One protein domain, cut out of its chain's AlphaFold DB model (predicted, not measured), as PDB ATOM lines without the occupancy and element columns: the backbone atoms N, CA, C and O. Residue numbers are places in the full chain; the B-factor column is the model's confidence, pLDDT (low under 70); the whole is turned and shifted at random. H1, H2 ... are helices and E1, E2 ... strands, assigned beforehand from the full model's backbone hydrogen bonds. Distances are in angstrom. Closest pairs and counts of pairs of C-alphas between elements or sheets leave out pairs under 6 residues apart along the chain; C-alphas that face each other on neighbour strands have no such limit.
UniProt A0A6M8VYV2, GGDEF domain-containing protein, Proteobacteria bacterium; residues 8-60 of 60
ATOM      1  N   GLY A   8     315.697 185.213 355.197       96.06
ATOM      2  CA  GLY A   8     315.123 184.505 356.330       96.06
ATOM      3  C   GLY A   8     316.239 184.008 357.236       96.06
ATOM      4  O   GLY A   8     317.252 183.504 356.751       96.06
ATOM      5  N   VAL A   9     316.064 184.178 358.539       94.75
ATOM      6  CA  VAL A   9     316.988 183.720 359.578       94.75
ATOM      7  C   VAL A   9     316.243 182.716 360.443       94.75
ATOM      8  O   VAL A   9     315.096 182.963 360.786       94.75
ATOM      9  N   ALA A  10     316.873 181.598 360.792       93.19
ATOM     10  CA  ALA A  10     316.332 180.642 361.752       93.19
ATOM     11  C   ALA A  10     317.379 180.371 362.832       93.19
ATOM     12  O   ALA A  10     318.554 180.159 362.516       93.19
ATOM     13  N   GLU A  11     316.954 180.401 364.092       89.56
ATOM     14  CA  GLU A  11     317.804 180.045 365.225       89.56
ATOM     15  C   GLU A  11     317.827 178.516 365.391       89.56
ATOM     16  O   GLU A  11     316.758 177.915 365.482       89.56
ATOM     17  N   PRO A  12     319.008 177.869 365.405       88.00
ATOM     18  CA  PRO A  12     319.103 176.433 365.632       88.00
ATOM     19  C   PRO A  12     318.882 176.088 367.110       88.00
ATOM     20  O   PRO A  12     319.530 176.656 367.992       88.00
ATOM     21  N   VAL A  13     318.045 175.091 367.378       85.56
ATOM     22  CA  VAL A  13     317.751 174.565 368.714       85.56
ATOM     23  C   VAL A  13     318.463 173.214 368.925       85.56
ATOM     24  O   VAL A  13     318.664 172.443 367.981       85.56
ATOM     25  N   PRO A  14     318.914 172.878 370.154       86.31
ATOM     26  CA  PRO A  14     319.536 171.583 370.416       86.31
ATOM     27  C   PRO A  14     318.619 170.404 370.059       86.31
ATOM     28  O   PRO A  14     317.579 170.206 370.680       86.31
ATOM     29  N   GLY A  15     319.062 169.578 369.108       86.38
ATOM     30  CA  GLY A  15     318.306 168.425 368.608       86.38
ATOM     31  C   GLY A  15     317.776 168.600 367.185       86.38
ATOM     32  O   GLY A  15     317.366 167.607 366.582       86.38
ATOM     33  N   ASP A  16     317.856 169.813 366.635       86.19
ATOM     34  CA  ASP A  16     317.414 170.096 365.276       86.19
ATOM     35  C   ASP A  16     318.225 169.355 364.224       86.19
ATOM     36  O   ASP A  16     319.447 169.170 364.322       86.19
ATOM     37  N   LYS A  17     317.533 168.988 363.147       92.56
ATOM     38  CA  LYS A  17     318.191 168.563 361.920       92.56
ATOM     39  C   LYS A  17     318.478 169.785 361.066       92.56
ATOM     40  O   LYS A  17     317.690 170.721 360.986       92.56
ATOM     41  N   ILE A  18     319.598 169.720 360.357       91.62
ATOM     42  CA  ILE A  18     320.020 170.762 359.418       91.62
ATOM     43  C   ILE A  18     318.913 171.082 358.398       91.62
ATOM     44  O   ILE A  18     318.665 172.252 358.116       91.62
ATOM     45  N   ASP A  19     318.218 170.060 357.895       94.56
ATOM     46  CA  ASP A  19     317.125 170.236 356.932       94.56
ATOM     47  C   ASP A  19     315.949 171.036 357.519       94.56
ATOM     48  O   ASP A  19     315.366 171.865 356.820       94.56
ATOM     49  N   ASP A  20     315.642 170.845 358.805       90.44
ATOM     50  CA  ASP A  20     314.564 171.557 359.498       90.44
ATOM     51  C   ASP A  20     314.935 173.039 359.695       90.44
ATOM     52  O   ASP A  20     314.126 173.929 359.427       90.44
ATOM     53  N   ILE A  21     316.197 173.320 360.047       90.69
ATOM     54  CA  ILE A  21     316.728 174.689 360.166       90.69
ATOM     55  C   ILE A  21     316.657 175.417 358.815       90.69
ATOM     56  O   ILE A  21     316.211 176.566 358.748       90.69
ATOM     57  N   PHE A  22     317.056 174.757 357.722       94.12
ATOM     58  CA  PHE A  22     316.965 175.349 356.387       94.12
ATOM     59  C   PHE A  22     315.519 175.576 355.949       94.12
ATOM     60  O   PHE A  22     315.219 176.640 355.409       94.12
ATOM     61  N   ALA A  23     314.617 174.631 356.220       94.12
ATOM     62  CA  ALA A  23     313.199 174.788 355.914       94.12
ATOM     63  C   ALA A  23     312.579 175.976 356.675       94.12
ATOM     64  O   ALA A  23     311.800 176.745 356.106       94.12
ATOM     65  N   ASN A  24     312.959 176.165 357.939       93.31
ATOM     66  CA  ASN A  24     312.532 177.292 358.767       93.31
ATOM     67  C   ASN A  24     313.066 178.635 358.236       93.31
ATOM     68  O   ASN A  24     312.304 179.594 358.089       93.31
ATOM     69  N   ALA A  25     314.344 178.699 357.857       94.31
ATOM     70  CA  ALA A  25     314.924 179.897 357.253       94.31
ATOM     71  C   ALA A  25     314.284 180.216 355.885       94.31
ATOM     72  O   ALA A  25     314.011 181.377 355.576       94.31
ATOM     73  N   GLU A  26     313.985 179.199 355.073       96.12
ATOM     74  CA  GLU A  26     313.298 179.372 353.791       96.12
ATOM     75  C   GLU A  26     311.874 179.913 353.978       96.12
ATOM     76  O   GLU A  26     311.442 180.785 353.220       96.12
ATOM     77  N   ARG A  27     311.151 179.443 355.002       94.31
ATOM     78  CA  ARG A  27     309.824 179.965 355.361       94.31
ATOM     79  C   ARG A  27     309.868 181.451 355.694       94.31
ATOM     80  O   ARG A  27     309.127 182.209 355.073       94.31
ATOM     81  N   ALA A  28     310.775 181.869 356.577       94.94
ATOM     82  CA  ALA A  28     310.955 183.283 356.909       94.94
ATOM     83  C   ALA A  28     311.310 184.123 355.669       94.94
ATOM     84  O   ALA A  28     310.765 185.204 355.460       94.94
ATOM     85  N   MET A  29     312.174 183.614 354.788       97.19
ATOM     86  CA  MET A  29     312.538 184.313 353.552       97.19
ATOM     87  C   MET A  29     311.336 184.483 352.608       97.19
ATOM     88  O   MET A  29     311.150 185.559 352.036       97.19
ATOM     89  N   LYS A  30     310.494 183.453 352.468       96.12
ATOM     90  CA  LYS A  30     309.258 183.521 351.675       96.12
ATOM     91  C   LYS A  30     308.258 184.521 352.255       96.12
ATOM     92  O   LYS A  30     307.628 185.246 351.491       96.12
ATOM     93  N   GLU A  31     308.146 184.600 353.575       95.19
ATOM     94  CA  GLU A  31     307.319 185.600 354.262       95.19
ATOM     95  C   GLU A  31     307.836 187.021 354.001       95.19
ATOM     96  O   GLU A  31     307.084 187.889 353.560       95.19
ATOM     97  N   ALA A  32     309.155 187.223 354.111       94.81
ATOM     98  CA  ALA A  32     309.804 188.492 353.786       94.81
ATOM     99  C   ALA A  32     309.494 188.943 352.351       94.81
ATOM    100  O   ALA A  32     309.286 190.131 352.102       94.81
ATOM    101  N   GLN A  33     309.474 188.004 351.398       95.88
ATOM    102  CA  GLN A  33     309.115 188.266 350.003       95.88
ATOM    103  C   GLN A  33     307.625 188.578 349.823       95.88
ATOM    104  O   GLN A  33     307.294 189.486 349.061       95.88
ATOM    105  N   ALA A  34     306.739 187.858 350.514       95.69
ATOM    106  CA  ALA A  34     305.292 188.058 350.431       95.69
ATOM    107  C   ALA A  34     304.858 189.449 350.926       95.69
ATOM    108  O   ALA A  34     303.925 190.035 350.382       95.69
ATOM    109  N   GLU A  35     305.573 190.008 351.899       94.94
ATOM    110  CA  GLU A  35     305.312 191.330 352.479       94.94
ATOM    111  C   GLU A  35     305.914 192.519 351.702       94.94
ATOM    112  O   GLU A  35     305.817 193.665 352.137       94.94
ATOM    113  N   GLY A  36     306.515 192.282 350.532       94.31
ATOM    114  CA  GLY A  36     307.052 193.345 349.665       94.31
ATOM    115  C   GLY A  36     308.572 193.337 349.503       94.31
ATOM    116  O   GLY A  36     309.108 194.117 348.715       94.31
ATOM    117  N   GLY A  37     309.263 192.412 350.170       94.88
ATOM    118  CA  GLY A  37     310.693 192.173 350.014       94.88
ATOM    119  C   GLY A  37     311.595 193.250 350.619       94.88
ATOM    120  O   GLY A  37     311.148 194.126 351.347       94.88
ATOM    121  N   ASN A  38     312.900 193.167 350.326       96.62
ATOM    122  CA  ASN A  38     313.927 194.068 350.875       96.62
ATOM    123  C   ASN A  38     313.928 194.129 352.416       96.62
ATOM    124  O   ASN A  38     314.053 195.199 353.013       96.62
ATOM    125  N   GLN A  39     313.762 192.974 353.057       95.88
ATOM    126  CA  GLN A  39     313.713 192.877 354.510       95.88
ATOM    127  C   GLN A  39     314.253 191.544 355.019       95.88
ATOM    128  O   GLN A  39     314.433 190.585 354.263       95.88
ATOM    129  N   VAL A  40     314.524 191.505 356.320       95.00
ATOM    130  CA  VAL A  40     314.977 190.313 357.031       95.00
ATOM    131  C   VAL A  40     313.854 189.853 357.945       95.00
ATOM    132  O   VAL A  40     313.366 190.636 358.755       95.00
ATOM    133  N   MET A  41     313.476 188.588 357.817       93.94
ATOM    134  CA  MET A  41     312.517 187.913 358.685       93.94
ATOM    135  C   MET A  41     313.229 186.883 359.546       93.94
ATOM    136  O   MET A  41     314.137 186.191 359.080       93.94
ATOM    137  N   GLU A  42     312.790 186.758 360.790       92.19
ATOM    138  CA  GLU A  42     313.333 185.805 361.750       92.19
ATOM    139  C   GLU A  42     312.279 184.748 362.080       92.19
ATOM    140  O   GLU A  42     311.205 185.055 362.596       92.19
ATOM    141  N   TRP A  43     312.603 183.488 361.806       86.50
ATOM    142  CA  TRP A  43     311.862 182.342 362.294       86.50
ATOM    143  C   TRP A  43     312.327 182.007 363.708       86.50
ATOM    144  O   TRP A  43     313.433 181.500 363.909       86.50
ATOM    145  N   LYS A  44     311.456 182.263 364.684       79.81
ATOM    146  CA  LYS A  44     311.648 181.813 366.062       79.81
ATOM    147  C   LYS A  44     310.884 180.526 366.269       79.81
ATOM    148  O   LYS A  44     309.651 180.532 366.301       79.81
ATOM    149  N   GLU A  45     311.616 179.430 366.417       68.75
ATOM    150  CA  GLU A  45     311.013 178.194 366.879       68.75
ATOM    151  C   GLU A  45     310.518 178.404 368.311       68.75
ATOM    152  O   GLU A  45     311.280 178.684 369.238       68.75
ATOM    153  N   LYS A  46     309.199 178.346 368.485       64.75
ATOM    154  CA  LYS A  46     308.584 178.463 369.801       64.75
ATOM    155  C   LYS A  46     308.699 177.106 370.467       64.75
ATOM    156  O   LYS A  46     308.186 176.117 369.948       64.75
ATOM    157  N   SER A  47     309.345 177.058 371.627       63.72
ATOM    158  CA  SER A  47     309.315 175.855 372.460       63.72
ATOM    159  C   SER A  47     307.863 175.442 372.744       63.72
ATOM    160  O   SER A  47     306.971 176.292 372.791       63.72
ATOM    161  N   ALA A  48     307.613 174.155 373.006       62.44
ATOM    162  CA  ALA A  48     306.266 173.671 373.334       62.44
ATOM    163  C   ALA A  48     305.622 174.444 374.507       62.44
ATOM    164  O   ALA A  48     304.412 174.643 374.527       62.44
ATOM    165  N   LEU A  49     306.433 174.933 375.456       61.53
ATOM    166  CA  LEU A  49     305.987 175.799 376.554       61.53
ATOM    167  C   LEU A  49     305.568 177.200 376.083       61.53
ATOM    168  O   LEU A  49     304.603 177.747 376.605       61.53
ATOM    169  N   GLN A  50     306.269 177.780 375.106       61.34
ATOM    170  CA  GLN A  50     305.907 179.075 374.519       61.34
ATOM    171  C   GLN A  50     304.659 178.976 373.641       61.34
ATOM    172  O   GLN A  50     303.816 179.862 373.721       61.34
ATOM    173  N   GLN A  51     304.501 177.890 372.877       61.72
ATOM    174  CA  GLN A  51     303.248 177.608 372.165       61.72
ATOM    175  C   GLN A  51     302.073 177.500 373.138       61.72
ATOM    176  O   GLN A  51     301.066 178.174 372.952       61.72
ATOM    177  N   TYR A  52     302.229 176.742 374.229       62.50
ATOM    178  CA  TYR A  52     301.189 176.633 375.256       62.50
ATOM    179  C   TYR A  52     300.839 177.979 375.906       62.50
ATOM    180  O   TYR A  52     299.671 178.238 376.187       62.50
ATOM    181  N   ALA A  53     301.840 178.823 376.177       60.31
ATOM    182  CA  ALA A  53     301.636 180.123 376.813       60.31
ATOM    183  C   ALA A  53     300.913 181.125 375.899       60.31
ATOM    184  O   ALA A  53     300.081 181.893 376.375       60.31
ATOM    185  N   GLU A  54     301.206 181.117 374.599       60.75
ATOM    186  CA  GLU A  54     300.522 181.972 373.626       60.75
ATOM    187  C   GLU A  54     299.112 181.484 373.299       60.75
ATOM    188  O   GLU A  54     298.202 182.307 373.215       60.75
ATOM    189  N   ASP A  55     298.911 180.168 373.181       59.38
ATOM    190  CA  ASP A  55     297.574 179.594 373.017       59.38
ATOM    191  C   ASP A  55     296.706 179.964 374.222       59.38
ATOM    192  O   ASP A  55     295.612 180.490 374.049       59.38
ATOM    193  N   ALA A  56     297.215 179.797 375.449       60.09
ATOM    194  CA  ALA A  56     296.503 180.191 376.664       60.09
ATOM    195  C   ALA A  56     296.154 181.692 376.707       60.09
ATOM    196  O   ALA A  56     295.121 182.045 377.268       60.09
ATOM    197  N   ALA A  57     296.969 182.560 376.100       58.31
ATOM    198  CA  ALA A  57     296.721 183.999 376.028       58.31
ATOM    199  C   ALA A  57     295.703 184.409 374.940       58.31
ATOM    200  O   ALA A  57     295.222 185.536 374.973       58.31
ATOM    201  N   MET A  58     295.375 183.536 373.977       58.28
ATOM    202  CA  MET A  58     294.312 183.776 372.983       58.28
ATOM    203  C   MET A  58     292.912 183.355 373.458       58.28
ATOM    204  O   MET A  58     291.925 183.704 372.809       58.28
ATOM    205  N   PHE A  59     292.817 182.583 374.543       54.84
ATOM    206  CA  PHE A  59     291.546 182.110 375.110       54.84
ATOM    207  C   PHE A  59     291.069 182.926 376.326       54.84
ATOM    208  O   PHE A  59     290.078 182.533 376.948       54.84
ATOM    209  N   ASP A  60     291.741 184.037 376.635       48.56
ATOM    210  CA  ASP A  60     291.357 185.051 377.634       48.56
ATOM    211  C   ASP A  60     290.891 186.337 376.917       48.56
ATOM    212  O   ASP A  60     289.928 186.985 377.393       48.56
TER     213      ASP A  60
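AT A GLANCE: This is residues 8 to 60 of the 60 residues of the protein "GGDEF domain-containing protein" of Proteobacteria bacterium (UniProt A0A6M8VYV2). A small two-stranded parallel sheet, E1 and E2, packs on the long helix H1, and a second helix, H2, lies away from this body, with residues 48 to 53 and 55 to 60 sticking out. The printed part has 53 residues, mostly helix by class, in the order E1, H1, E2, H2. It is loose, with a radius of gyration of the C-alphas of 13.2 A, and flat, spanning 36 by 29 by 11 A.

IN THESE COORDINATES: E1, residues 8 to 10, measures 6.8 A from C-alpha 8 at (315.123, 184.505, 356.330). E2 is residues 40 to 43, 10.0 A. H1 is residues 18 to 34, 24.4 A. H2, residues 48 to 58, measures 15.7 A to C-alpha 58 at (294.312, 183.776, 372.983).

HOW THE PARTS SIT: E1 and E2 are parallel at 31 degrees; N 9 and O 41, 2.8 A apart, are within hydrogen-bond range. E1, H1, E2 form a strand-helix-strand unit, parallel neighbour strands joined through a helix, its crossover left-handed. The closest C-alphas of E1 and H1, Gly 8 and Met 29, are 3.8 A apart; those of H1 and E2, Ala 28 and Met 41, 5.2 A. H2 is apart from H1 and E1. In H1 and H2 every O i to N i+4 pair is within hydrogen-bond range.

THE WHOLE: The C-alphas farthest apart, Ile 18 and Asp 60, are 36.8 A apart. The printed part has no cut, and no link is long. Residues 45 to 60 have pLDDT under 70.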